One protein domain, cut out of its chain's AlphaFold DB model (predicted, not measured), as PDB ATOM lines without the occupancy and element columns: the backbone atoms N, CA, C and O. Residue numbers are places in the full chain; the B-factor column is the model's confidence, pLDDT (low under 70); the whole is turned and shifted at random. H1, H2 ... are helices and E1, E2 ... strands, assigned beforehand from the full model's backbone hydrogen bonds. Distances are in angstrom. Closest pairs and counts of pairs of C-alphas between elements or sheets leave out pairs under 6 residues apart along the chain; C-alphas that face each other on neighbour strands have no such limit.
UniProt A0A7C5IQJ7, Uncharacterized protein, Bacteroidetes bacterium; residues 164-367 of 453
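Overview. This is residues 164 to 367 of the 453 residues of an uncharacterized protein of Bacteroidetes bacterium (UniProt A0A7C5IQJ7). A long helix, H2, reaches out to one end of an elongated model and a small sheet, E4 E3 E7, to the other; between them along the longest axis comes a strongly twisted sheet of four strands, E1 E2 E6 E5. The short helix H5 sits by both sheets, while H3 and long loops lead from the far end of H2 back to the four-stranded sheet. The printed part has 204 residues, with five named helices and seven named strands in the order H1 E1 H2 H3 E2 H4 E3 E4 E5 E6 H5 E7; both sheets are antiparallel. The class is mixed, helices and strands, with under half of the residues, 87, in named elements. The whole is compact, with a radius of gyration of the C-alphas of 19.4 A, and only just elongated, spanning 70 by 35 by 30 A.

Along the chain. Find C-alpha 164 at (20.035, -35.924, 7.579), where H1 begins and runs to residue 170. E1 is residues 186 to 191; H2, residues 194 to 214, then runs 30.2 A to C-alpha 214 at (11.460, -41.958, -15.943). Next come H3, residues 243 to 249, E2, 279 to 284, and H4, 286 to 290. E3, residues 295 to 303, is 24.5 A long. E4 is 314 to 316, E5 329 to 334, E6 337 to 342, H5 346 to 350, and E7, 360 to 365, ends at (34.722, -23.596, 24.846).

Arrangement. Start at the larger sheet: N 188 and O 282 of E1 and E2 are 3.0 A apart, N 281 and O 340 of E2 and E6 2.8 A, and N 339 and O 331 of the hairpin E5 and E6 2.9 A, within hydrogen-bond range. H1, with residues 164 to 169, and H4, with 286 to 289, only graze this sheet. H5 is on it, over E2, at a height of 9.6 A; the closest C-alphas are those of Leu 279 and Ala 346, 6.2 A. H5 is also on the smaller sheet, only just over E7 with 3 of its C-alphas, at a height of 9.1 A. There E3's pairing is staggered: look for N 297 and O 363, 3.1 A, with E7, and N 302 and O 315, 2.8 A, in the hairpin E3 and E4. H2 and H3 are apart. In each helix every O i to N i+4 pair is within hydrogen-bond range.

Size, cuts and confidence. The C-alphas farthest apart, those of Glu 216 and Gly 306, are 71.3 A apart. The printed part has no cut. The long links are H1 to E1, H2 to H3, H3 to E2 and E4 to E5. The mean pLDDT of the printed part is 89.1, and no printed residue is under 70.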
ATOM      1  N   TYR A 164      20.629 -35.825   6.239       93.50
ATOM      2  CA  TYR A 164      20.035 -35.924   7.579       93.50
ATOM      3  C   TYR A 164      18.880 -34.927   7.767       93.50
ATOM      4  O   TYR A 164      17.955 -35.217   8.521       93.50
ATOM      5  N   GLU A 165      18.891 -33.789   7.057       92.94
ATOM      6  CA  GLU A 165      17.800 -32.808   7.091       92.94
ATOM      7  C   GLU A 165      16.509 -33.393   6.514       92.94
ATOM      8  O   GLU A 165      15.457 -33.283   7.135       92.94
ATOM      9  N   ALA A 166      16.591 -34.126   5.400       92.25
ATOM     10  CA  ALA A 166      15.424 -34.791   4.823       92.25
ATOM     11  C   ALA A 166      14.870 -35.903   5.733       92.25
ATOM     12  O   ALA A 166      13.664 -36.139   5.763       92.25
ATOM     13  N   VAL A 167      15.738 -36.598   6.481       91.31
ATOM     14  CA  VAL A 167      15.307 -37.595   7.477       91.31
ATOM     15  C   VAL A 167      14.625 -36.910   8.660       91.31
ATOM     16  O   VAL A 167      13.561 -37.351   9.093       91.31
ATOM     17  N   LYS A 168      15.206 -35.808   9.139       90.75
ATOM     18  CA  LYS A 168      14.648 -34.972  10.203       90.75
ATOM     19  C   LYS A 168      13.256 -34.444   9.846       90.75
ATOM     20  O   LYS A 168      12.365 -34.516  10.686       90.75
ATOM     21  N   ASP A 169      13.066 -33.966   8.617       90.88
ATOM     22  CA  ASP A 169      11.783 -33.435   8.136       90.88
ATOM     23  C   ASP A 169      10.667 -34.493   8.116       90.88
ATOM     24  O   ASP A 169       9.487 -34.152   8.216       90.88
ATOM     25  N   LEU A 170      11.023 -35.779   8.004       89.62
ATOM     26  CA  LEU A 170      10.072 -36.886   8.127       89.62
ATOM     27  C   LEU A 170       9.740 -37.178   9.591       89.62
ATOM     28  O   LEU A 170       8.569 -37.220   9.964       89.62
ATOM     29  N   SER A 171      10.764 -37.439  10.403       86.06
ATOM     30  CA  SER A 171      10.646 -37.587  11.851       86.06
ATOM     31  C   SER A 171      12.025 -37.585  12.493       86.06
ATOM     32  O   SER A 171      12.944 -38.279  12.054       86.06
ATOM     33  N   VAL A 172      12.138 -36.872  13.608       83.25
ATOM     34  CA  VAL A 172      13.335 -36.835  14.450       83.25
ATOM     35  C   VAL A 172      13.693 -38.224  15.007       83.25
ATOM     36  O   VAL A 172      14.872 -38.563  15.120       83.25
ATOM     37  N   GLU A 173      12.694 -39.074  15.258       84.06
ATOM     38  CA  GLU A 173      12.889 -40.443  15.764       84.06
ATOM     39  C   GLU A 173      13.654 -41.351  14.789       84.06
ATOM     40  O   GLU A 173      14.237 -42.352  15.204       84.06
ATOM     41  N   TYR A 174      13.675 -41.016  13.492       84.94
ATOM     42  CA  TYR A 174      14.437 -41.776  12.501       84.94
ATOM     43  C   TYR A 174      15.946 -41.538  12.589       84.94
ATOM     44  O   TYR A 174      16.708 -42.380  12.116       84.94
ATOM     45  N   LEU A 175      16.386 -40.421  13.183       84.19
ATOM     46  CA  LEU A 175      17.808 -40.157  13.415       84.19
ATOM     47  C   LEU A 175      18.295 -40.847  14.684       84.19
ATOM     48  O   LEU A 175      19.287 -41.575  14.649       84.19
ATOM     49  N   VAL A 176      17.598 -40.618  15.797       84.50
ATOM     50  CA  VAL A 176      17.921 -41.222  17.090       84.50
ATOM     51  C   VAL A 176      16.625 -41.695  17.740       84.50
ATOM     52  O   VAL A 176      15.739 -40.876  17.996       84.50
ATOM     53  N   PRO A 177      16.493 -43.003  18.027       83.69
ATOM     54  CA  PRO A 177      15.314 -43.510  18.705       83.69
ATOM     55  C   PRO A 177      15.246 -42.957  20.130       83.69
ATOM     56  O   PRO A 177      16.268 -42.834  20.804       83.69
ATOM     57  N   ASN A 178      14.029 -42.693  20.606       84.12
ATOM     58  CA  ASN A 178      13.760 -42.236  21.972       84.12
ATOM     59  C   ASN A 178      14.521 -40.959  22.367       84.12
ATOM     60  O   ASN A 178      14.985 -40.834  23.501       84.12
ATOM     61  N   LEU A 179      14.648 -40.000  21.445       81.44
ATOM     62  CA  LEU A 179      15.329 -38.730  21.711       81.44
ATOM     63  C   LEU A 179      14.746 -37.983  22.926       81.44
ATOM     64  O   LEU A 179      15.470 -37.323  23.666       81.44
ATOM     65  N   GLU A 180      13.447 -38.157  23.170       81.12
ATOM     66  CA  GLU A 180      12.726 -37.639  24.334       81.12
ATOM     67  C   GLU A 180      13.303 -38.083  25.690       81.12
ATOM     68  O   GLU A 180      13.132 -37.373  26.680       81.12
ATOM     69  N   LEU A 181      14.013 -39.217  25.747       85.62
ATOM     70  CA  LEU A 181      14.614 -39.730  26.980       85.62
ATOM     71  C   LEU A 181      15.885 -38.985  27.385       85.62
ATOM     72  O   LEU A 181      16.297 -39.106  28.538       85.62
ATOM     73  N   ILE A 182      16.512 -38.236  26.472       84.75
ATOM     74  CA  ILE A 182      17.680 -37.417  26.800       84.75
ATOM     75  C   ILE A 182      17.199 -36.245  27.663       84.75
ATOM     76  O   ILE A 182      16.438 -35.418  27.159       84.75
ATOM     77  N   PRO A 183      17.610 -36.131  28.939       87.69
ATOM     78  CA  PRO A 183      17.145 -35.054  29.803       87.69
ATOM     79  C   PRO A 183      17.548 -33.676  29.276       87.69
ATOM     80  O   PRO A 183      18.573 -33.520  28.607       87.69
ATOM     81  N   GLU A 184      16.773 -32.651  29.615       88.75
ATOM     82  CA  GLU A 184      17.168 -31.270  29.338       88.75
ATOM     83  C   GLU A 184      18.468 -30.910  30.074       88.75
ATOM     84  O   GLU A 184      18.695 -31.340  31.207       88.75
ATOM     85  N   ASN A 185      19.301 -30.082  29.440       89.56
ATOM     86  CA  ASN A 185      20.606 -29.645  29.951       89.56
ATOM     87  C   ASN A 185      21.559 -30.807  30.274       89.56
ATOM     88  O   ASN A 185      22.245 -30.801  31.297       89.56
ATOM     89  N   SER A 186      21.607 -31.796  29.381       90.56
ATOM     90  CA  SER A 186      22.490 -32.954  29.481       90.56
ATOM     91  C   SER A 186      23.384 -33.099  28.249       90.56
ATOM     92  O   SER A 186      23.099 -32.582  27.164       90.56
ATOM     93  N   ILE A 187      24.498 -33.801  28.444       92.00
ATOM     94  CA  ILE A 187      25.393 -34.232  27.376       92.00
ATOM     95  C   ILE A 187      25.572 -35.741  27.474       92.00
ATOM     96  O   ILE A 187      25.672 -36.286  28.572       92.00
ATOM     97  N   THR A 188      25.599 -36.416  26.334       91.94
ATOM     98  CA  THR A 188      25.832 -37.859  26.265       91.94
ATOM     99  C   THR A 188      26.589 -38.209  24.995       91.94
ATOM    100  O   THR A 188      26.589 -37.448  24.024       91.94
ATOM    101  N   LEU A 189      27.237 -39.368  24.994       92.75
ATOM    102  CA  LEU A 189      27.902 -39.906  23.817       92.75
ATOM    103  C   LEU A 189      27.039 -40.993  23.173       92.75
ATOM    104  O   LEU A 189      26.422 -41.802  23.859       92.75
ATOM    105  N   LEU A 190      26.989 -40.988  21.844       91.62
ATOM    106  CA  LEU A 190      26.278 -41.950  21.009       91.62
ATOM    107  C   LEU A 190      27.225 -42.500  19.943       91.62
ATOM    108  O   LEU A 190      28.182 -41.840  19.546       91.62
ATOM    109  N   GLU A 191      26.935 -43.689  19.433       90.81
ATOM    110  CA  GLU A 191      27.664 -44.267  18.304       90.81
ATOM    111  C   GLU A 191      26.853 -44.113  17.012       90.81
ATOM    112  O   GLU A 191      25.667 -44.447  16.950       90.81
ATOM    113  N   SER A 192      27.494 -43.615  15.956       89.81
ATOM    114  CA  SER A 192      26.877 -43.497  14.636       89.81
ATOM    115  C   SER A 192      26.726 -44.864  13.969       89.81
ATOM    116  O   SER A 192      27.707 -45.555  13.692       89.81
ATOM    117  N   ASN A 193      25.499 -45.206  13.577       91.62
ATOM    118  CA  ASN A 193      25.223 -46.420  12.815       91.62
ATOM    119  C   ASN A 193      25.500 -46.222  11.314       91.62
ATOM    120  O   ASN A 193      24.603 -45.915  10.524       91.62
ATOM    121  N   GLN A 194      26.742 -46.471  10.897       92.38
ATOM    122  CA  GLN A 194      27.145 -46.351   9.492       92.38
ATOM    123  C   GLN A 194      26.361 -47.292   8.555       92.38
ATOM    124  O   GLN A 194      26.157 -46.976   7.385       92.38
ATOM    125  N   ARG A 195      25.863 -48.437   9.050       93.31
ATOM    126  CA  ARG A 195      25.053 -49.362   8.235       93.31
ATOM    127  C   ARG A 195      23.710 -48.755   7.851       93.31
ATOM    128  O   ARG A 195      23.245 -48.990   6.740       93.31
ATOM    129  N   PHE A 196      23.103 -48.006   8.772       92.62
ATOM    130  CA  PHE A 196      21.873 -47.265   8.517       92.62
ATOM    131  C   PHE A 196      22.109 -46.145   7.502       92.62
ATOM    132  O   PHE A 196      21.373 -46.044   6.526       92.62
ATOM    133  N   VAL A 197      23.175 -45.360   7.683       92.81
ATOM    134  CA  VAL A 197      23.536 -44.291   6.740       92.81
ATOM    135  C   VAL A 197      23.733 -44.861   5.333       92.81
ATOM    136  O   VAL A 197      23.140 -44.377   4.374       92.81
ATOM    137  N   GLU A 198      24.504 -45.939   5.193       94.69
ATOM    138  CA  GLU A 198      24.734 -46.566   3.890       94.69
ATOM    139  C   GLU A 198      23.464 -47.154   3.269       94.69
ATOM    140  O   GLU A 198      23.244 -46.977   2.072       94.69
ATOM    141  N   SER A 199      22.613 -47.832   4.047       94.38
ATOM    142  CA  SER A 199      21.377 -48.422   3.516       94.38
ATOM    143  C   SER A 199      20.390 -47.352   3.046       94.38
ATOM    144  O   SER A 199      19.833 -47.475   1.952       94.38
ATOM    145  N   PHE A 200      20.235 -46.279   3.824       94.50
ATOM    146  CA  PHE A 200      19.410 -45.131   3.471       94.50
ATOM    147  C   PHE A 200      19.913 -44.467   2.185       94.50
ATOM    148  O   PHE A 200      19.147 -44.274   1.240       94.50
ATOM    149  N   MET A 201      21.218 -44.196   2.102       95.38
ATOM    150  CA  MET A 201      21.813 -43.536   0.940       95.38
ATOM    151  C   MET A 201      21.733 -44.400  -0.324       95.38
ATOM    152  O   MET A 201      21.494 -43.872  -1.410       95.38
ATOM    153  N   VAL A 202      21.878 -45.724  -0.216       95.19
ATOM    154  CA  VAL A 202      21.677 -46.634  -1.356       95.19
ATOM    155  C   VAL A 202      20.229 -46.601  -1.837       95.19
ATOM    156  O   VAL A 202      20.002 -46.488  -3.042       95.19
ATOM    157  N   GLY A 203      19.255 -46.659  -0.923       94.75
ATOM    158  CA  GLY A 203      17.833 -46.581  -1.267       94.75
ATOM    159  C   GLY A 203      17.477 -45.265  -1.960       94.75
ATOM    160  O   GLY A 203      16.855 -45.269  -3.022       94.75
ATOM    161  N   LEU A 204      17.957 -44.147  -1.413       95.00
ATOM    162  CA  LEU A 204      17.760 -42.812  -1.970       95.00
ATOM    163  C   LEU A 204      18.329 -42.687  -3.390       95.00
ATOM    164  O   LEU A 204      17.635 -42.246  -4.307       95.00
ATOM    165  N   ASN A 205      19.581 -43.107  -3.593       95.06
ATOM    166  CA  ASN A 205      20.216 -43.066  -4.911       95.06
ATOM    167  C   ASN A 205      19.522 -43.994  -5.917       95.06
ATOM    168  O   ASN A 205      19.432 -43.653  -7.098       95.06
ATOM    169  N   HIS A 206      19.018 -45.145  -5.462       94.81
ATOM    170  CA  HIS A 206      18.284 -46.080  -6.309       94.81
ATOM    171  C   HIS A 206      16.973 -45.474  -6.820       94.81
ATOM    172  O   HIS A 206      16.737 -45.463  -8.029       94.81
ATOM    173  N   GLU A 207      16.144 -44.927  -5.930       95.00
ATOM    174  CA  GLU A 207      14.865 -44.323  -6.319       95.00
ATOM    175  C   GLU A 207      15.060 -43.053  -7.153       95.00
ATOM    176  O   GLU A 207      14.400 -42.881  -8.178       95.00
ATOM    177  N   PHE A 208      16.044 -42.216  -6.818       94.38
ATOM    178  CA  PHE A 208      16.356 -41.042  -7.632       94.38
ATOM    179  C   PHE A 208      16.865 -41.417  -9.033       94.38
ATOM    180  O   PHE A 208      16.464 -40.817 -10.028       94.38
ATOM    181  N   GLY A 209      17.689 -42.464  -9.146       93.06
ATOM    182  CA  GLY A 209      18.129 -42.990 -10.441       93.06
ATOM    183  C   GLY A 209      16.984 -43.551 -11.294       93.06
ATOM    184  O   GLY A 209      17.039 -43.475 -12.524       93.06
ATOM    185  N   ARG A 210      15.931 -44.092 -10.666       93.06
ATOM    186  CA  ARG A 210      14.702 -44.521 -11.355       93.06
ATOM    187  C   ARG A 210      13.869 -43.334 -11.823       93.06
ATOM    188  O   ARG A 210      13.392 -43.361 -12.953       93.06
ATOM    189  N   GLU A 211      13.739 -42.298 -10.999       94.12
ATOM    190  CA  GLU A 211      13.024 -41.070 -11.363       94.12
ATOM    191  C   GLU A 211      13.709 -40.342 -12.528       94.12
ATOM    192  O   GLU A 211      13.046 -39.930 -13.476       94.12
ATOM    193  N   LEU A 212      15.043 -40.243 -12.521       92.88
ATOM    194  CA  LEU A 212      15.793 -39.674 -13.645       92.88
ATOM    195  C   LEU A 212      15.556 -40.447 -14.943       92.88
ATOM    196  O   LEU A 212      15.319 -39.833 -15.982       92.88
ATOM    197  N   LEU A 213      15.572 -41.784 -14.879       91.50
ATOM    198  CA  LEU A 213      15.255 -42.613 -16.040       91.50
ATOM    199  C   LEU A 213      13.819 -42.365 -16.527       91.50
ATOM    200  O   LEU A 213      13.593 -42.268 -17.730       91.50
ATOM    201  N   TRP A 214      12.857 -42.242 -15.608       94.38
ATOM    202  CA  TRP A 214      11.460 -41.958 -15.943       94.38
ATOM    203  C   TRP A 214      11.276 -40.583 -16.601       94.38
ATOM    204  O   TRP A 214      10.455 -40.439 -17.502       94.38
ATOM    205  N   ARG A 215      12.089 -39.594 -16.216       94.62
ATOM    206  CA  ARG A 215      12.131 -38.257 -16.832       94.62
ATOM    207  C   ARG A 215      12.944 -38.184 -18.126       94.62
ATOM    208  O   ARG A 215      13.220 -37.082 -18.592       94.62
ATOM    209  N   GLU A 216      13.355 -39.327 -18.675       90.56
ATOM    210  CA  GLU A 216      14.205 -39.426 -19.870       90.56
ATOM    211  C   GLU A 216      15.543 -38.672 -19.730       90.56
ATOM    212  O   GLU A 216      16.173 -38.297 -20.722       90.56
ATOM    213  N   TYR A 217      16.013 -38.457 -18.494       88.00
ATOM    214  CA  TYR A 217      17.333 -37.884 -18.260       88.00
ATOM    215  C   TYR A 217      18.402 -38.883 -18.733       88.00
ATOM    216  O   TYR A 217      18.314 -40.067 -18.388       88.00
ATOM    217  N   PRO A 218      19.435 -38.450 -19.480       86.00
ATOM    218  CA  PRO A 218      20.528 -39.329 -19.879       86.00
ATOM    219  C   PRO A 218      21.261 -39.869 -18.643       86.00
ATOM    220  O   PRO A 218      22.029 -39.157 -18.001       86.00
ATOM    221  N   THR A 219      21.007 -41.125 -18.278       83.56
ATOM    222  CA  THR A 219      21.657 -41.789 -17.142       83.56
ATOM    223  C   THR A 219      21.963 -43.245 -17.464       83.56
ATOM    224  O   THR A 219      21.192 -43.931 -18.131       83.56
ATOM    225  N   ASP A 220      23.095 -43.731 -16.957       83.56
ATOM    226  CA  ASP A 220      23.454 -45.151 -16.945       83.56
ATOM    227  C   ASP A 220      23.024 -45.856 -15.642       83.56
ATOM    228  O   ASP A 220      23.352 -47.026 -15.435       83.56
ATOM    229  N   GLN A 221      22.314 -45.138 -14.760       83.56
ATOM    230  CA  GLN A 221      21.866 -45.561 -13.427       83.56
ATOM    231  C   GLN A 221      22.987 -45.990 -12.462       83.56
ATOM    232  O   GLN A 221      22.703 -46.581 -11.421       83.56
ATOM    233  N   ARG A 222      24.258 -45.686 -12.763       84.94
ATOM    234  CA  ARG A 222      25.420 -46.002 -11.904       84.94
ATOM    235  C   ARG A 222      25.908 -44.806 -11.085       84.94
ATOM    236  O   ARG A 222      26.821 -44.952 -10.268       84.94
ATOM    237  N   GLY A 223      25.316 -43.632 -11.310       87.00
ATOM    238  CA  GLY A 223      25.619 -42.406 -10.582       87.00
ATOM    239  C   GLY A 223      25.369 -42.523  -9.076       87.00
ATOM    240  O   GLY A 223      24.494 -43.255  -8.620       87.00
ATOM    241  N   SER A 224      26.167 -41.796  -8.295       93.44
ATOM    242  CA  SER A 224      25.984 -41.622  -6.848       93.44
ATOM    243  C   SER A 224      25.659 -40.158  -6.584       93.44
ATOM    244  O   SER A 224      26.543 -39.362  -6.279       93.44
ATOM    245  N   TYR A 225      24.390 -39.815  -6.788       93.50
ATOM    246  CA  TYR A 225      23.850 -38.457  -6.761       93.50
ATOM    247  C   TYR A 225      23.948 -37.815  -5.374       93.50
ATOM    248  O   TYR A 225      24.361 -36.662  -5.254       93.50
ATOM    249  N   PHE A 226      23.621 -38.587  -4.335       95.69
ATOM    250  CA  PHE A 226      23.696 -38.181  -2.933       95.69
ATOM    251  C   PHE A 226      24.796 -38.978  -2.246       95.69
ATOM    252  O   PHE A 226      24.767 -40.209  -2.248       95.69
ATOM    253  N   ARG A 227      25.777 -38.289  -1.660       94.81
ATOM    254  CA  ARG A 227      26.905 -38.932  -0.955       94.81
ATOM    255  C   ARG A 227      27.166 -38.382   0.441       94.81
ATOM    256  O   ARG A 227      27.958 -38.965   1.179       94.81
ATOM    257  N   GLN A 228      26.505 -37.285   0.786       94.75
ATOM    258  CA  GLN A 228      26.616 -36.614   2.067       94.75
ATOM    259  C   GLN A 228      25.323 -36.824   2.854       94.75
ATOM    260  O   GLN A 228      24.238 -36.474   2.402       94.75
ATOM    261  N   PHE A 229      25.449 -37.443   4.018       94.25
ATOM    262  CA  PHE A 229      24.369 -37.622   4.971       94.25
ATOM    263  C   PHE A 229      24.455 -36.563   6.065       94.25
ATOM    264  O   PHE A 229      23.491 -35.837   6.266       94.25
ATOM    265  N   TRP A 230      25.610 -36.427   6.719       93.69
ATOM    266  CA  TRP A 230      25.844 -35.443   7.776       93.69
ATOM    267  C   TRP A 230      26.375 -34.115   7.213       93.69
ATOM    268  O   TRP A 230      27.029 -34.105   6.167       93.69
ATOM    269  N   ASP A 231      26.135 -32.981   7.885       93.56
ATOM    270  CA  ASP A 231      26.748 -31.712   7.464       93.56
ATOM    271  C   ASP A 231      28.227 -31.675   7.873       93.56
ATOM    272  O   ASP A 231      28.561 -31.717   9.055       93.56
ATOM    273  N   SER A 232      29.124 -31.619   6.890       90.69
ATOM    274  CA  SER A 232      30.575 -31.579   7.085       90.69
ATOM    275  C   SER A 232      31.198 -30.227   6.724       90.69
ATOM    276  O   SER A 232      32.421 -30.132   6.618       90.69
ATOM    277  N   LYS A 233      30.399 -29.161   6.562       86.69
ATOM    278  CA  LYS A 233      30.907 -27.812   6.234       86.69
ATOM    279  C   LYS A 233      31.918 -27.275   7.248       86.69
ATOM    280  O   LYS A 233      32.847 -26.575   6.855       86.69
ATOM    281  N   ASP A 234      31.756 -27.620   8.524       82.38
ATOM    282  CA  ASP A 234      32.635 -27.163   9.610       82.38
ATOM    283  C   ASP A 234      33.878 -28.053   9.806       82.38
ATOM    284  O   ASP A 234      34.706 -27.788  10.681       82.38
ATOM    285  N   ALA A 235      34.035 -29.118   9.010       86.19
ATOM    286  CA  ALA A 235      35.156 -30.039   9.141       86.19
ATOM    287  C   ALA A 235      36.476 -29.344   8.773       86.19
ATOM    288  O   ALA A 235      36.701 -28.929   7.637       86.19
ATOM    289  N   VAL A 236      37.398 -29.250   9.730       85.50
ATOM    290  CA  VAL A 236      38.681 -28.561   9.527       85.50
ATOM    291  C   VAL A 236      39.628 -29.409   8.673       85.50
ATOM    292  O   VAL A 236      39.823 -30.600   8.921       85.50
ATOM    293  N   ASN A 237      40.272 -28.798   7.675       83.56
ATOM    294  CA  ASN A 237      41.324 -29.442   6.887       83.56
ATOM    295  C   ASN A 237      42.656 -29.454   7.655       83.56
ATOM    296  O   ASN A 237      43.496 -28.569   7.506       83.56
ATOM    297  N   SER A 238      42.846 -30.462   8.509       74.75
ATOM    298  CA  SER A 238      44.061 -30.619   9.319       74.75
ATOM    299  C   SER A 238      45.179 -31.414   8.632       74.75
ATOM    300  O   SER A 238      46.301 -31.436   9.130       74.75
ATOM    301  N   SER A 239      44.892 -32.107   7.526       72.81
ATOM    302  CA  SER A 239      45.839 -33.006   6.846       72.81
ATOM    303  C   SER A 239      46.688 -32.315   5.776       72.81
ATOM    304  O   SER A 239      47.583 -32.945   5.212       72.81
ATOM    305  N   GLY A 240      46.422 -31.034   5.482       79.12
ATOM    306  CA  GLY A 240      47.074 -30.306   4.389       79.12
ATOM    307  C   GLY A 240      46.703 -30.846   3.003       79.12
ATOM    308  O   GLY A 240      47.417 -30.596   2.033       79.12
ATOM    309  N   ALA A 241      45.614 -31.614   2.911       83.75
ATOM    310  CA  ALA A 241      45.101 -32.132   1.653       83.75
ATOM    311  C   ALA A 241      44.547 -30.993   0.783       83.75
ATOM    312  O   ALA A 241      44.186 -29.927   1.281       83.75
ATOM    313  N   THR A 242      44.440 -31.219  -0.527       88.69
ATOM    314  CA  THR A 242      43.729 -30.277  -1.401       88.69
ATOM    315  C   THR A 242      42.253 -30.209  -1.007       88.69
ATOM    316  O   THR A 242      41.671 -31.230  -0.647       88.69
ATOM    317  N   GLU A 243      41.623 -29.041  -1.156       85.50
ATOM    318  CA  GLU A 243      40.191 -28.832  -0.859       85.50
ATOM    319  C   GLU A 243      39.282 -29.883  -1.519       85.50
ATOM    320  O   GLU A 243      38.330 -30.379  -0.921       85.50
ATOM    321  N   THR A 244      39.620 -30.301  -2.741       85.75
ATOM    322  CA  THR A 244      38.898 -31.347  -3.479       85.75
ATOM    323  C   THR A 244      38.976 -32.721  -2.814       85.75
ATOM    324  O   THR A 244      37.991 -33.457  -2.808       85.75
ATOM    325  N   THR A 245      40.137 -33.073  -2.265       86.69
ATOM    326  CA  THR A 245      40.356 -34.351  -1.578       86.69
ATOM    327  C   THR A 245      39.689 -34.317  -0.212       86.69
ATOM    328  O   THR A 245      38.937 -35.224   0.118       86.69
ATOM    329  N   HIS A 246      39.870 -33.222   0.529       86.00
ATOM    330  CA  HIS A 246      39.242 -33.013   1.833       86.00
ATOM    331  C   HIS A 246      37.712 -33.082   1.756       86.00
ATOM    332  O   HIS A 246      37.094 -33.841   2.500       86.00
ATOM    333  N   THR A 247      37.104 -32.403   0.780       86.00
ATOM    334  CA  THR A 247      35.651 -32.481   0.551       86.00
ATOM    335  C   THR A 247      35.212 -33.916   0.255       86.00
ATOM    336  O   THR A 247      34.217 -34.383   0.804       86.00
ATOM    337  N   LYS A 248      35.955 -34.645  -0.590       87.31
ATOM    338  CA  LYS A 248      35.626 -36.029  -0.964       87.31
ATOM    339  C   LYS A 248      35.749 -37.000   0.214       87.31
ATOM    340  O   LYS A 248      34.921 -37.906   0.325       87.31
ATOM    341  N   ASP A 249      36.750 -36.810   1.066       87.25
ATOM    342  CA  ASP A 249      37.011 -37.650   2.239       87.25
ATOM    343  C   ASP A 249      36.004 -37.396   3.369       87.25
ATOM    344  O   ASP A 249      35.702 -38.304   4.141       87.25
ATOM    345  N   ASN A 250      35.423 -36.194   3.419       89.00
ATOM    346  CA  ASN A 250      34.375 -35.828   4.372       89.00
ATOM    347  C   ASN A 250      32.960 -36.233   3.940       89.00
ATOM    348  O   ASN A 250      32.012 -35.991   4.690       89.00
ATOM    349  N   LEU A 251      32.789 -36.869   2.779       92.00
ATOM    350  CA  LEU A 251      31.513 -37.485   2.406       92.00
ATOM    351  C   LEU A 251      31.223 -38.710   3.284       92.00
ATOM    352  O   LEU A 251      32.123 -39.309   3.864       92.00
ATOM    353  N   ASP A 252      29.961 -39.114   3.368       92.94
ATOM    354  CA  ASP A 252      29.560 -40.246   4.210       92.94
ATOM    355  C   ASP A 252      29.691 -41.587   3.492       92.94
ATOM    356  O   ASP A 252      29.919 -42.611   4.141       92.94
ATOM    357  N   ILE A 253      29.607 -41.583   2.154       94.31
ATOM    358  CA  ILE A 253      29.762 -42.778   1.322       94.31
ATOM    359  C   ILE A 253      30.697 -42.582   0.118       94.31
ATOM    360  O   ILE A 253      30.760 -41.534  -0.544       94.31
ATOM    361  N   LYS A 254      31.419 -43.655  -0.211       93.56
ATOM    362  CA  LYS A 254      32.115 -43.831  -1.489       93.56
ATOM    363  C   LYS A 254      31.097 -43.993  -2.616       93.56
ATOM    364  O   LYS A 254      29.935 -44.312  -2.385       93.56
ATOM    365  N   GLU A 255      31.548 -43.808  -3.848       92.44
ATOM    366  CA  GLU A 255      30.706 -44.008  -5.029       92.44
ATOM    367  C   GLU A 255      30.203 -45.454  -5.078       92.44
ATOM    368  O   GLU A 255      31.003 -46.386  -5.037       92.44
ATOM    369  N   ILE A 256      28.887 -45.642  -5.173       92.75
ATOM    370  CA  ILE A 256      28.220 -46.945  -5.014       92.75
ATOM    371  C   ILE A 256      28.725 -47.961  -6.047       92.75
ATOM    372  O   ILE A 256      28.927 -49.128  -5.729       92.75
ATOM    373  N   HIS A 257      29.023 -47.520  -7.271       88.44
ATOM    374  CA  HIS A 257      29.557 -48.397  -8.320       88.44
ATOM    375  C   HIS A 257      30.956 -48.963  -8.006       88.44
ATOM    376  O   HIS A 257      31.369 -49.940  -8.627       88.44
ATOM    377  N   SER A 258      31.689 -48.348  -7.070       89.12
ATOM    378  CA  SER A 258      33.015 -48.793  -6.624       89.12
ATOM    379  C   SER A 258      32.963 -49.739  -5.419       89.12
ATOM    380  O   SER A 258      33.998 -50.262  -5.003       89.12
ATOM    381  N   TRP A 259      31.777 -49.964  -4.842       91.31
ATOM    382  CA  TRP A 259      31.623 -50.834  -3.682       91.31
ATOM    383  C   TRP A 259      31.919 -52.284  -4.061       91.31
ATOM    384  O   TRP A 259      31.488 -52.788  -5.103       91.31
ATOM    385  N   ALA A 260      32.654 -52.986  -3.203       88.31
ATOM    386  CA  ALA A 260      32.946 -54.386  -3.447       88.31
ATOM    387  C   ALA A 260      31.683 -55.230  -3.221       88.31
ATOM    388  O   ALA A 260      31.017 -55.125  -2.197       88.31
ATOM    389  N   LYS A 261      31.394 -56.141  -4.156       82.44
ATOM    390  CA  LYS A 261      30.154 -56.942  -4.192       82.44
ATOM    391  C   LYS A 261      29.823 -57.699  -2.896       82.44
ATOM    392  O   LYS A 261      28.658 -57.984  -2.642       82.44
ATOM    393  N   TYR A 262      30.838 -58.071  -2.120       86.12
ATOM    394  CA  TYR A 262      30.692 -58.875  -0.902       86.12
ATOM    395  C   TYR A 262      31.122 -58.129   0.365       86.12
ATOM    396  O   TYR A 262      31.284 -58.758   1.409       86.12
ATOM    397  N   GLN A 263      31.336 -56.811   0.291       88.56
ATOM    398  CA  GLN A 263      31.583 -56.022   1.492       88.56
ATOM    399  C   GLN A 263      30.261 -55.737   2.214       88.56
ATOM    400  O   GLN A 263      29.271 -55.379   1.572       88.56
ATOM    401  N   PRO A 264      30.209 -55.931   3.543       90.12
ATOM    402  CA  PRO A 264      29.020 -55.614   4.316       90.12
ATOM    403  C   PRO A 264      28.797 -54.100   4.358       90.12
ATOM    404  O   PRO A 264      29.744 -53.316   4.298       90.12
ATOM    405  N   LEU A 265      27.535 -53.700   4.530       90.38
ATOM    406  CA  LEU A 265      27.207 -52.315   4.851       90.38
ATOM    407  C   LEU A 265      27.904 -51.894   6.154       90.38
ATOM    408  O   LEU A 265      28.118 -52.706   7.062       90.38
ATOM    409  N   GLY A 266      28.236 -50.614   6.236       90.31
ATOM    410  CA  GLY A 266      29.041 -49.995   7.281       90.31
ATOM    411  C   GLY A 266      30.504 -49.765   6.888       90.31
ATOM    412  O   GLY A 266      31.213 -49.104   7.629       90.31
ATOM    413  N   GLN A 267      30.980 -50.320   5.768       89.94
ATOM    414  CA  GLN A 267      32.408 -50.331   5.396       89.94
ATOM    415  C   GLN A 267      32.746 -49.428   4.198       89.94
ATOM    416  O   GLN A 267      33.882 -49.414   3.711       89.94
ATOM    417  N   HIS A 268      31.778 -48.662   3.698       91.88
ATOM    418  CA  HIS A 268      31.896 -47.889   2.464       91.88
ATOM    419  C   HIS A 268      32.035 -46.385   2.701       91.88
ATOM    420  O   HIS A 268      31.955 -45.608   1.749       91.88
ATOM    421  N   SER A 269      32.306 -45.959   3.934       90.50
ATOM    422  CA  SER A 269      32.669 -44.571   4.215       90.50
ATOM    423  C   SER A 269      34.093 -44.252   3.737       90.50
ATOM    424  O   SER A 269      34.991 -45.100   3.847       90.50
ATOM    425  N   PRO A 270      34.341 -43.058   3.169       89.12
ATOM    426  CA  PRO A 270      35.691 -42.561   2.936       89.12
ATOM    427  C   PRO A 270      36.326 -41.985   4.211       89.12
ATOM    428  O   PRO A 270      37.552 -41.928   4.286       89.12
ATOM    429  N   ARG A 271      35.523 -41.629   5.227       86.19
ATOM    430  CA  ARG A 271      36.028 -41.094   6.491       86.19
ATOM    431  C   ARG A 271      36.865 -42.150   7.220       86.19
ATOM    432  O   ARG A 271      36.412 -43.290   7.376       86.19
ATOM    433  N   PRO A 272      38.060 -41.796   7.721       73.50
ATOM    434  CA  PRO A 272      38.805 -42.689   8.597       73.50
ATOM    435  C   PRO A 272      37.962 -43.000   9.845       73.50
ATOM    436  O   PRO A 272      37.225 -42.136  10.305       73.50
ATOM    437  N   GLY A 273      38.023 -44.233  10.357       70.38
ATOM    438  CA  GLY A 273      37.310 -44.640  11.582       70.38
ATOM    439  C   GLY A 273      35.794 -44.843  11.452       70.38
ATOM    440  O   GLY A 273      35.195 -45.494  12.299       70.38
ATOM    441  N   ALA A 274      35.150 -44.405  10.366       73.12
ATOM    442  CA  ALA A 274      33.697 -44.551  10.223       73.12
ATOM    443  C   ALA A 274      33.214 -46.011  10.133       73.12
ATOM    444  O   ALA A 274      32.072 -46.305  10.481       73.12
ATOM    445  N   GLY A 275      34.088 -46.940   9.724       70.62
ATOM    446  CA  GLY A 275      33.778 -48.374   9.687       70.62
ATOM    447  C   GLY A 275      33.589 -49.030  11.060       70.62
ATOM    448  O   GLY A 275      32.975 -50.094  11.139       70.62
ATOM    449  N   SER A 276      34.102 -48.404  12.122       72.81
ATOM    450  CA  SER A 276      33.949 -48.826  13.521       72.81
ATOM    451  C   SER A 276      32.918 -47.997  14.292       72.81
ATOM    452  O   SER A 276      32.843 -48.134  15.503       72.81
ATOM    453  N   GLY A 277      32.148 -47.148  13.602       79.06
ATOM    454  CA  GLY A 277      31.248 -46.187  14.235       79.06
ATOM    455  C   GLY A 277      31.981 -44.899  14.608       79.06
ATOM    456  O   GLY A 277      33.039 -44.915  15.232       79.06
ATOM    457  N   LEU A 278      31.426 -43.762  14.184       88.06
ATOM    458  CA  LEU A 278      31.888 -42.449  14.636       88.06
ATOM    459  C   LEU A 278      31.225 -42.134  15.973       88.06
ATOM    460  O   LEU A 278      30.015 -42.318  16.115       88.06
ATOM    461  N   LEU A 279      31.996 -41.622  16.923       92.81
ATOM    462  CA  LEU A 279      31.466 -41.148  18.190       92.81
ATOM    463  C   LEU A 279      30.764 -39.800  18.000       92.81
ATOM    464  O   LEU A 279      31.308 -38.879  17.395       92.81
ATOM    465  N   VAL A 280      29.552 -39.680  18.525       93.44
ATOM    466  CA  VAL A 280      28.686 -38.511  18.383       93.44
ATOM    467  C   VAL A 280      28.384 -37.950  19.761       93.44
ATOM    468  O   VAL A 280      27.775 -38.615  20.592       93.44
ATOM    469  N   LEU A 281      28.789 -36.710  20.003       93.94
ATOM    470  CA  LEU A 281      28.395 -35.957  21.182       93.94
ATOM    471  C   LEU A 281      27.000 -35.378  20.956       93.94
ATOM    472  O   LEU A 281      26.807 -34.532  20.083       93.94
ATOM    473  N   ALA A 282      26.043 -35.854  21.743       92.75
ATOM    474  CA  ALA A 282      24.694 -35.327  21.805       92.75
ATOM    475  C   ALA A 282      24.617 -34.301  22.937       92.75
ATOM    476  O   ALA A 282      24.884 -34.622  24.096       92.75
ATOM    477  N   ILE A 283      24.259 -33.069  22.596       92.00
ATOM    478  CA  ILE A 283      24.088 -31.974  23.549       92.00
ATOM    479  C   ILE A 283      22.636 -31.542  23.485       92.00
ATOM    480  O   ILE A 283      22.181 -31.081  22.437       92.00
ATOM    481  N   ARG A 284      21.936 -31.659  24.614       90.56
ATOM    482  CA  ARG A 284      20.597 -31.109  24.789       90.56
ATOM    483  C   ARG A 284      20.629 -30.013  25.840       90.56
ATOM    484  O   ARG A 284      20.883 -30.304  27.003       90.56
ATOM    485  N   GLY A 285      20.346 -28.765  25.477       89.06
ATOM    486  CA  GLY A 285      20.219 -27.701  26.475       89.06
ATOM    487  C   GLY A 285      20.224 -26.274  25.942       89.06
ATOM    488  O   GLY A 285      20.566 -25.998  24.791       89.06
ATOM    489  N   ASP A 286      19.909 -25.337  26.835       86.75
ATOM    490  CA  ASP A 286      19.779 -23.910  26.510       86.75
ATOM    491  C   ASP A 286      21.121 -23.223  26.217       86.75
ATOM    492  O   ASP A 286      21.154 -22.115  25.670       86.75
ATOM    493  N   LEU A 287      22.243 -23.860  26.573       86.38
ATOM    494  CA  LEU A 287      23.580 -23.293  26.401       86.38
ATOM    495  C   LEU A 287      23.844 -22.925  24.938       86.38
ATOM    496  O   LEU A 287      24.204 -21.785  24.652       86.38
ATOM    497  N   LEU A 288      23.623 -23.860  24.013       84.88
ATOM    498  CA  LEU A 288      23.890 -23.648  22.587       84.88
ATOM    499  C   LEU A 288      22.835 -22.762  21.921       84.88
ATOM    500  O   LEU A 288      23.139 -22.054  20.965       84.88
ATOM    501  N   LYS A 289      21.632 -22.693  22.495       84.44
ATOM    502  CA  LYS A 289      20.604 -21.729  22.093       84.44
ATOM    503  C   LYS A 289      21.009 -20.291  22.426       84.44
ATOM    504  O   LYS A 289      20.789 -19.384  21.625       84.44
ATOM    505  N   LYS A 290      21.612 -20.069  23.600       86.56
ATOM    506  CA  LYS A 290      22.095 -18.749  24.037       86.56
ATOM    507  C   LYS A 290      23.443 -18.381  23.412       86.56
ATOM    508  O   LYS A 290      23.685 -17.209  23.128       86.56
ATOM    509  N   PHE A 291      24.303 -19.371  23.194       86.31
ATOM    510  CA  PHE A 291      25.656 -19.217  22.668       86.31
ATOM    511  C   PHE A 291      25.872 -20.136  21.452       86.31
ATOM    512  O   PHE A 291      26.605 -21.123  21.542       86.31
ATOM    513  N   PRO A 292      25.279 -19.812  20.288       83.25
ATOM    514  CA  PRO A 292      25.366 -20.658  19.093       83.25
ATOM    515  C   PRO A 292      26.778 -20.733  18.494       83.25
ATOM    516  O   PRO A 292      27.096 -21.669  17.775       83.25
ATOM    517  N   ASN A 293      27.648 -19.770  18.811       84.00
ATOM    518  CA  ASN A 293      29.031 -19.716  18.326       84.00
ATOM    519  C   ASN A 293      30.025 -20.473  19.229       84.00
ATOM    520  O   ASN A 293      31.218 -20.174  19.189       84.00
ATOM    521  N   THR A 294      29.555 -21.374  20.091       89.00
ATOM    522  CA  THR A 294      30.416 -22.125  21.017       89.00
ATOM    523  C   THR A 294      31.320 -23.084  20.244       89.00
ATOM    524  O   THR A 294      30.869 -23.770  19.331       89.00
ATOM    525  N   VAL A 295      32.602 -23.136  20.601       90.44
ATOM    526  CA  VAL A 295      33.579 -24.015  19.955       90.44
ATOM    527  C   VAL A 295      33.599 -25.339  20.697       90.44
ATOM    528  O   VAL A 295      33.824 -25.375  21.904       90.44
ATOM    529  N   ILE A 296      33.368 -26.431  19.974       93.12
ATOM    530  CA  ILE A 296      33.298 -27.768  20.556       93.12
ATOM    531  C   ILE A 296      34.343 -28.643  19.882       93.12
ATOM    532  O   ILE A 296      34.383 -28.748  18.658       93.12
ATOM    533  N   PHE A 297      35.210 -29.248  20.685       93.94
ATOM    534  CA  PHE A 297      36.291 -30.110  20.216       93.94
ATOM    535  C   PHE A 297      36.606 -31.179  21.260       93.94
ATOM    536  O   PHE A 297      36.195 -31.074  22.413       93.94
ATOM    537  N   ALA A 298      37.353 -32.206  20.869       95.06
ATOM    538  CA  ALA A 298      37.884 -33.186  21.803       95.06
ATOM    539  C   ALA A 298      39.376 -32.935  22.049       95.06
ATOM    540  O   ALA A 298      40.145 -32.685  21.117       95.06
ATOM    541  N   GLN A 299      39.791 -33.009  23.311       95.81
ATOM    542  CA  GLN A 299      41.174 -32.839  23.738       95.81
ATOM    543  C   GLN A 299      41.635 -34.059  24.522       95.81
ATOM    544  O   GLN A 299      40.926 -34.566  25.392       95.81
ATOM    545  N   ARG A 300      42.832 -34.548  24.212       96.06
ATOM    546  CA  ARG A 300      43.367 -35.748  24.842       96.06
ATOM    547  C   ARG A 300      43.578 -35.505  26.333       96.06
ATOM    548  O   ARG A 300      44.072 -34.453  26.739       96.06
ATOM    549  N   ALA A 301      43.218 -36.487  27.143       94.88
ATOM    550  CA  ALA A 301      43.524 -36.478  28.558       94.88
ATOM    551  C   ALA A 301      44.997 -36.861  28.797       94.88
ATOM    552  O   ALA A 301      45.664 -37.461  27.953       94.88
ATOM    553  N   GLN A 302      45.507 -36.545  29.978       94.12
ATOM    554  CA  GLN A 302      46.762 -37.066  30.501       94.12
ATOM    555  C   GLN A 302      46.591 -37.438  31.971       94.12
ATOM    556  O   GLN A 302      45.793 -36.842  32.696       94.12
ATOM    557  N   PHE A 303      47.360 -38.423  32.422       92.31
ATOM    558  CA  PHE A 303      47.493 -38.673  33.850       92.31
ATOM    559  C   PHE A 303      48.468 -37.679  34.468       92.31
ATOM    560  O   PHE A 303      49.428 -37.243  33.827       92.31
ATOM    561  N   LYS A 304      48.233 -37.352  35.736       88.38
ATOM    562  CA  LYS A 304      49.100 -36.461  36.496       88.38
ATOM    563  C   LYS A 304      50.533 -37.018  36.558       88.38
ATOM    564  O   LYS A 304      50.722 -38.152  37.010       88.38
ATOM    565  N   PRO A 305      51.564 -36.247  36.161       84.31
ATOM    566  CA  PRO A 305      52.949 -36.703  36.234       84.31
ATOM    567  C   PRO A 305      53.353 -37.067  37.670       84.31
ATOM    568  O   PRO A 305      53.220 -36.254  38.584       84.31
ATOM    569  N   GLY A 306      53.852 -38.290  37.871       82.62
ATOM    570  CA  GLY A 306      54.223 -38.805  39.197       82.62
ATOM    571  C   GLY A 306      53.039 -39.184  40.098       82.62
ATOM    572  O   GLY A 306      53.253 -39.474  41.273       82.62
ATOM    573  N   GLY A 307      51.815 -39.170  39.562       82.50
ATOM    574  CA  GLY A 307      50.600 -39.622  40.229       82.50
ATOM    575  C   GLY A 307      50.322 -41.120  40.062       82.50
ATOM    576  O   GLY A 307      51.048 -41.846  39.381       82.50
ATOM    577  N   ASN A 308      49.246 -41.590  40.691       85.62
ATOM    578  CA  ASN A 308      48.688 -42.922  40.501       85.62
ATOM    579  C   ASN A 308      47.518 -42.872  39.510       85.62
ATOM    580  O   ASN A 308      46.404 -42.492  39.866       85.62
ATOM    581  N   ASN A 309      47.749 -43.353  38.288       85.31
ATOM    582  CA  ASN A 309      46.788 -43.318  37.179       85.31
ATOM    583  C   ASN A 309      45.464 -44.046  37.470       85.31
ATOM    584  O   ASN A 309      44.458 -43.784  36.810       85.31
ATOM    585  N   LEU A 310      45.435 -44.956  38.449       84.81
ATOM    586  CA  LEU A 310      44.219 -45.677  38.833       84.81
ATOM    587  C   LEU A 310      43.271 -44.842  39.703       84.81
ATOM    588  O   LEU A 310      42.088 -45.155  39.757       84.81
ATOM    589  N   ILE A 311      43.774 -43.809  40.386       84.88
ATOM    590  CA  ILE A 311      43.020 -43.058  41.406       84.88
ATOM    591  C   ILE A 311      42.971 -41.570  41.071       84.88
ATOM    592  O   ILE A 311      41.947 -40.922  41.272       84.88
ATOM    593  N   ASP A 312      44.068 -41.024  40.552       87.75
ATOM    594  CA  ASP A 312      44.172 -39.594  40.320       87.75
ATOM    595  C   ASP A 312      43.222 -39.133  39.203       87.75
ATOM    596  O   ASP A 312      42.966 -39.874  38.238       87.75
ATOM    597  N   PRO A 313      42.683 -37.904  39.315       88.69
ATOM    598  CA  PRO A 313      41.883 -37.317  38.257       88.69
ATOM    599  C   PRO A 313      42.729 -37.161  36.992       88.69
ATOM    600  O   PRO A 313      43.939 -36.923  37.043       88.69
ATOM    601  N   ARG A 314      42.072 -37.306  35.843       91.56
ATOM    602  CA  ARG A 314      42.696 -37.018  34.555       91.56
ATOM    603  C   ARG A 314      42.727 -35.509  34.344       91.56
ATOM    604  O   ARG A 314      41.787 -34.812  34.710       91.56
ATOM    605  N   GLU A 315      43.796 -35.026  33.737       92.56
ATOM    606  CA  GLU A 315      43.982 -33.615  33.404       92.56
ATOM    607  C   GLU A 315      43.966 -33.446  31.881       92.56
ATOM    608  O   GLU A 315      44.200 -34.402  31.138       92.56
ATOM    609  N   LEU A 316      43.703 -32.235  31.391       92.50
ATOM    610  CA  LEU A 316      43.848 -31.939  29.966       92.50
ATOM    611  C   LEU A 316      45.328 -32.023  29.577       92.50
ATOM    612  O   LEU A 316      46.188 -31.432  30.237       92.50
ATOM    613  N   ALA A 317      45.636 -32.757  28.507       92.62
ATOM    614  CA  ALA A 317      46.974 -32.751  27.930       92.62
ATOM    615  C   ALA A 317      47.282 -31.375  27.314       92.62
ATOM    616  O   ALA A 317      46.353 -30.672  26.914       92.62
ATOM    617  N   PRO A 318      48.561 -30.979  27.174       89.00
ATOM    618  CA  PRO A 318      48.920 -29.724  26.525       89.00
ATOM    619  C   PRO A 318      48.289 -29.608  25.136       89.00
ATOM    620  O   PRO A 318      48.321 -30.567  24.355       89.00
ATOM    621  N   GLU A 319      47.737 -28.433  24.840       84.75
ATOM    622  CA  GLU A 319      47.080 -28.155  23.568       84.75
ATOM    623  C   GLU A 319      48.113 -28.176  22.434       84.75
ATOM    624  O   GLU A 319      49.013 -27.341  22.347       84.75
ATOM    625  N   ASN A 320      48.017 -29.193  21.582       86.12
ATOM    626  CA  ASN A 320      48.803 -29.326  20.366       86.12
ATOM    627  C   ASN A 320      47.971 -30.077  19.315       86.12
ATOM    628  O   ASN A 320      46.982 -30.731  19.643       86.12
ATOM    629  N   ALA A 321      48.393 -30.027  18.050       82.12
ATOM    630  CA  ALA A 321      47.652 -30.650  16.949       82.12
ATOM    631  C   ALA A 321      47.478 -32.180  17.084       82.12
ATOM    632  O   ALA A 321      46.591 -32.748  16.456       82.12
ATOM    633  N   ALA A 322      48.307 -32.860  17.887       85.19
ATOM    634  CA  ALA A 322      48.195 -34.301  18.123       85.19
ATOM    635  C   ALA A 322      47.170 -34.648  19.218       85.19
ATOM    636  O   ALA A 322      46.553 -35.711  19.178       85.19
ATOM    637  N   ASN A 323      46.986 -33.745  20.180       91.75
ATOM    638  CA  ASN A 323      46.089 -33.888  21.320       91.75
ATOM    639  C   ASN A 323      44.727 -33.232  21.080       91.75
ATOM    640  O   ASN A 323      43.924 -33.200  22.004       91.75
ATOM    641  N   LEU A 324      44.467 -32.700  19.886       92.31
ATOM    642  CA  LEU A 324      43.230 -32.004  19.559       92.31
ATOM    643  C   LEU A 324      42.519 -32.689  18.390       92.31
ATOM    644  O   LEU A 324      43.128 -33.021  17.370       92.31
ATOM    645  N   ARG A 325      41.213 -32.899  18.535       91.38
ATOM    646  CA  ARG A 325      40.340 -33.476  17.513       91.38
ATOM    647  C   ARG A 325      39.159 -32.547  17.288       91.38
ATOM    648  O   ARG A 325      38.330 -32.351  18.171       91.38
ATOM    649  N   MET A 326      39.113 -31.984  16.087       92.19
ATOM    650  CA  MET A 326      37.983 -31.186  15.626       92.19
ATOM    651  C   MET A 326      36.824 -32.096  15.204       92.19
ATOM    652  O   MET A 326      37.069 -33.245  14.811       92.19
ATOM    653  N   PRO A 327      35.580 -31.604  15.275       92.81
ATOM    654  CA  PRO A 327      34.435 -32.345  14.779       92.81
ATOM    655  C   PRO A 327      34.542 -32.579  13.268       92.81
ATOM    656  O   PRO A 327      35.050 -31.744  12.520       92.81
ATOM    657  N   VAL A 328      34.070 -33.744  12.830       91.69
ATOM    658  CA  VAL A 328      34.011 -34.141  11.414       91.69
ATOM    659  C   VAL A 328      32.659 -33.840  10.780       91.69
ATOM    660  O   VAL A 328      32.566 -33.726   9.560       91.69
ATOM    661  N   PHE A 329      31.615 -33.722  11.597       92.38
ATOM    662  CA  PHE A 329      30.299 -33.284  11.162       92.38
ATOM    663  C   PHE A 329      29.511 -32.669  12.315       92.38
ATOM    664  O   PHE A 329      29.778 -32.947  13.489       92.38
ATOM    665  N   SER A 330      28.506 -31.878  11.966       92.12
ATOM    666  CA  SER A 330      27.516 -31.323  12.880       92.12
ATOM    667  C   SER A 330      26.110 -31.577  12.334       92.12
ATOM    668  O   SER A 330      25.891 -31.700  11.128       92.12
ATOM    669  N   ALA A 331      25.143 -31.722  13.232       91.25
ATOM    670  CA  ALA A 331      23.738 -31.828  12.876       91.25
ATOM    671  C   ALA A 331      22.877 -31.117  13.916       91.25
ATOM    672  O   ALA A 331      23.019 -31.327  15.123       91.25
ATOM    673  N   PHE A 332      21.971 -30.278  13.421       89.94
ATOM    674  CA  PHE A 332      21.023 -29.528  14.231       89.94
ATOM    675  C   PHE A 332      19.614 -30.073  14.007       89.94
ATOM    676  O   PHE A 332      19.078 -30.028  12.889       89.94
ATOM    677  N   VAL A 333      19.037 -30.635  15.069       84.75
ATOM    678  CA  VAL A 333      17.807 -31.433  14.980       84.75
ATOM    679  C   VAL A 333      16.607 -30.662  15.508       84.75
ATOM    680  O   VAL A 333      15.664 -30.419  14.763       84.75
ATOM    681  N   GLU A 334      16.677 -30.183  16.741       78.38
ATOM    682  CA  GLU A 334      15.657 -29.321  17.343       78.38
ATOM    683  C   GLU A 334      16.311 -28.083  17.957       78.38
ATOM    684  O   GLU A 334      17.533 -27.986  18.003       78.38
ATOM    685  N   SER A 335      15.507 -27.125  18.434       72.06
ATOM    686  CA  SER A 335      16.011 -25.836  18.934       72.06
ATOM    687  C   SER A 335      17.043 -25.932  20.068       72.06
ATOM    688  O   SER A 335      17.769 -24.969  20.310       72.06
ATOM    689  N   ASP A 336      17.100 -27.072  20.752       83.06
ATOM    690  CA  ASP A 336      17.958 -27.374  21.892       83.06
ATOM    691  C   ASP A 336      18.850 -28.612  21.685       83.06
ATOM    692  O   ASP A 336      19.610 -28.920  22.598       83.06
ATOM    693  N   ILE A 337      18.800 -29.303  20.532       89.38
ATOM    694  CA  ILE A 337      19.497 -30.588  20.317       89.38
ATOM    695  C   ILE A 337      20.523 -30.500  19.189       89.38
ATOM    696  O   ILE A 337      20.191 -30.277  18.019       89.38
ATOM    697  N   TYR A 338      21.773 -30.772  19.556       91.56
ATOM    698  CA  TYR A 338      22.927 -30.764  18.669       91.56
ATOM    699  C   TYR A 338      23.636 -32.115  18.702       91.56
ATOM    700  O   TYR A 338      23.924 -32.648  19.773       91.56
ATOM    701  N   PHE A 339      23.973 -32.630  17.523       92.62
ATOM    702  CA  PHE A 339      24.835 -33.793  17.356       92.62
ATOM    703  C   PHE A 339      26.147 -33.371  16.715       92.62
ATOM    704  O   PHE A 339      26.160 -32.704  15.680       92.62
ATOM    705  N   ILE A 340      27.258 -33.761  17.332       94.19
ATOM    706  CA  ILE A 340      28.599 -33.374  16.899       94.19
ATOM    707  C   ILE A 340      29.444 -34.634  16.780       94.19
ATOM    708  O   ILE A 340      29.717 -35.308  17.770       94.19
ATOM    709  N   GLY A 341      29.835 -34.967  15.556       93.25
ATOM    710  CA  GLY A 341      30.575 -36.183  15.253       93.25
ATOM    711  C   GLY A 341      32.079 -36.005  15.373       93.25
ATOM    712  O   GLY A 341      32.636 -35.026  14.880       93.25
ATOM    713  N   PHE A 342      32.752 -36.998  15.943       92.94
ATOM    714  CA  PHE A 342      34.200 -37.074  16.075       92.94
ATOM    715  C   PHE A 342      34.726 -38.363  15.449       92.94
ATOM    716  O   PHE A 342      34.100 -39.420  15.515       92.94
ATOM    717  N   ASN A 343      35.923 -38.285  14.871       90.19
ATOM    718  CA  ASN A 343      36.659 -39.463  14.426       90.19
ATOM    719  C   ASN A 343      37.391 -40.116  15.612       90.19
ATOM    720  O   ASN A 343      38.615 -40.034  15.730       90.19
ATOM    721  N   LEU A 344      36.597 -40.671  16.524       90.69
ATOM    722  CA  LEU A 344      36.995 -41.420  17.712       90.69
ATOM    723  C   LEU A 344      36.026 -42.597  17.869       90.69
ATOM    724  O   LEU A 344      34.868 -42.481  17.466       90.69
ATOM    725  N   THR A 345      36.485 -43.696  18.464       90.69
ATOM    726  CA  THR A 345      35.604 -44.766  18.950       90.69
ATOM    727  C   THR A 345      35.242 -44.528  20.416       90.69
ATOM    728  O   THR A 345      35.867 -43.706  21.097       90.69
ATOM    729  N   ALA A 346      34.229 -45.237  20.921       90.56
ATOM    730  CA  ALA A 346      33.850 -45.156  22.330       90.56
ATOM    731  C   ALA A 346      34.994 -45.619  23.248       90.56
ATOM    732  O   ALA A 346      35.277 -44.969  24.255       90.56
ATOM    733  N   GLU A 347      35.702 -46.685  22.866       90.38
ATOM    734  CA  GLU A 347      36.840 -47.222  23.616       90.38
ATOM    735  C   GLU A 347      38.008 -46.235  23.657       90.38
ATOM    736  O   GLU A 347      38.566 -45.992  24.729       90.38
ATOM    737  N   ASP A 348      38.343 -45.624  22.515       91.81
ATOM    738  CA  ASP A 348      39.412 -44.629  22.431       91.81
ATOM    739  C   ASP A 348      39.070 -43.401  23.281       91.81
ATOM    740  O   ASP A 348      39.928 -42.874  23.986       91.81
ATOM    741  N   ALA A 349      37.814 -42.942  23.234       92.56
ATOM    742  CA  ALA A 349      37.351 -41.791  23.997       92.56
ATOM    743  C   ALA A 349      37.356 -42.053  25.508       92.56
ATOM    744  O   ALA A 349      37.840 -41.213  26.268       92.56
ATOM    745  N   GLN A 350      36.860 -43.211  25.953       93.50
ATOM    746  CA  GLN A 350      36.869 -43.602  27.365       93.50
ATOM    747  C   GLN A 350      38.297 -43.794  27.894       93.50
ATOM    748  O   GLN A 350      38.593 -43.456  29.047       93.50
ATOM    749  N   GLY A 351      39.186 -44.332  27.058       92.31
ATOM    750  CA  GLY A 351      40.509 -44.770  27.467       92.31
ATOM    751  C   GLY A 351      40.450 -45.900  28.497       92.31
ATOM    752  O   GLY A 351      39.399 -46.419  28.876       92.31
ATOM    753  N   ASN A 352      41.614 -46.291  29.001       91.62
ATOM    754  CA  ASN A 352      41.739 -47.359  29.979       91.62
ATOM    755  C   ASN A 352      42.907 -47.084  30.932       91.62
ATOM    756  O   ASN A 352      44.086 -47.118  30.569       91.62
ATOM    757  N   ARG A 353      42.560 -46.862  32.205       90.62
ATOM    758  CA  ARG A 353      43.521 -46.567  33.279       90.62
ATOM    759  C   ARG A 353      44.549 -47.684  33.480       90.62
ATOM    760  O   ARG A 353      45.699 -47.396  33.795       90.62
ATOM    761  N   THR A 354      44.166 -48.940  33.259       88.75
ATOM    762  CA  THR A 354      45.035 -50.117  33.433       88.75
ATOM    763  C   THR A 354      46.073 -50.231  32.321       88.75
ATOM    764  O   THR A 354      47.212 -50.611  32.577       88.75
ATOM    765  N   THR A 355      45.709 -49.877  31.087       88.44
ATOM    766  CA  THR A 355      46.627 -49.891  29.935       88.44
ATOM    767  C   THR A 355      47.353 -48.561  29.742       88.44
ATOM    768  O   THR A 355      48.010 -48.369  28.723       88.44
ATOM    769  N   ASN A 356      47.262 -47.654  30.723       87.94
ATOM    770  CA  ASN A 356      47.839 -46.314  30.674       87.94
ATOM    771  C   ASN A 356      47.352 -45.480  29.473       87.94
ATOM    772  O   ASN A 356      48.100 -44.670  28.925       87.94
ATOM    773  N   ASP A 357      46.093 -45.666  29.080       92.38
ATOM    774  CA  ASP A 357      45.438 -44.831  28.083       92.38
ATOM    775  C   ASP A 357      44.491 -43.840  28.775       92.38
ATOM    776  O   ASP A 357      43.501 -44.252  29.387       92.38
ATOM    777  N   PRO A 358      44.800 -42.537  28.758       92.44
ATOM    778  CA  PRO A 358      44.014 -41.558  29.484       92.44
ATOM    779  C   PRO A 358      42.677 -41.236  28.806       92.44
ATOM    780  O   PRO A 358      41.816 -40.715  29.495       92.44
ATOM    781  N   GLY A 359      42.459 -41.556  27.528       94.50
ATOM    782  CA  GLY A 359      41.209 -41.211  26.836       94.50
ATOM    783  C   GLY A 359      41.104 -39.725  26.464       94.50
ATOM    784  O   GLY A 359      42.119 -39.033  26.299       94.50
ATOM    785  N   TRP A 360      39.873 -39.235  26.292       96.06
ATOM    786  CA  TRP A 360      39.569 -37.908  25.753       96.06
ATOM    787  C   TRP A 360      38.538 -37.143  26.588       96.06
ATOM    788  O   TRP A 360      37.564 -37.690  27.110       96.06
ATOM    789  N   PHE A 361      38.745 -35.832  26.659       96.62
ATOM    790  CA  PHE A 361      37.766 -34.860  27.121       96.62
ATOM    791  C   PHE A 361      37.028 -34.256  25.934       96.62
ATOM    792  O   PHE A 361      37.643 -33.927  24.921       96.62
ATOM    793  N   PHE A 362      35.731 -34.036  26.099       96.38
ATOM    794  CA  PHE A 362      34.935 -33.199  25.215       96.38
ATOM    795  C   PHE A 362      34.861 -31.812  25.825       96.38
ATOM    796  O   PHE A 362      34.431 -31.636  26.967       96.38
ATOM    797  N   VAL A 363      35.355 -30.842  25.070       94.88
ATOM    798  CA  VAL A 363      35.542 -29.474  25.517       94.88
ATOM    799  C   VAL A 363      34.511 -28.592  24.838       94.88
ATOM    800  O   VAL A 363      34.442 -28.525  23.612       94.88
ATOM    801  N   ILE A 364      33.725 -27.908  25.659       93.56
ATOM    802  CA  ILE A 364      32.803 -26.853  25.263       93.56
ATOM    803  C   ILE A 364      33.470 -25.540  25.662       93.56
ATOM    804  O   ILE A 364      33.620 -25.232  26.847       93.56
ATOM    805  N   HIS A 365      33.923 -24.795  24.664       90.81
ATOM    806  CA  HIS A 365      34.722 -23.596  24.846       90.81
ATOM    807  C   HIS A 365      33.960 -22.386  24.316       90.81
ATOM    808  O   HIS A 365      33.535 -22.350  23.158       90.81
ATOM    809  N   GLU A 366      33.795 -21.367  25.158       87.81
ATOM    810  CA  GLU A 366      33.346 -20.062  24.689       87.81
ATOM    811  C   GLU A 366      34.320 -19.571  23.617       87.81
ATOM    812  O   GLU A 366      35.534 -19.535  23.828       87.81
ATOM    813  N   ARG A 367      33.798 -19.191  22.448       82.25
ATOM    814  CA  ARG A 367      34.638 -18.612  21.405       82.25
ATOM    815  C   ARG A 367      35.324 -17.373  21.980       82.25
ATOM    816  O   ARG A 367      34.604 -16.475  22.422       82.25
TER     817      ARG A 367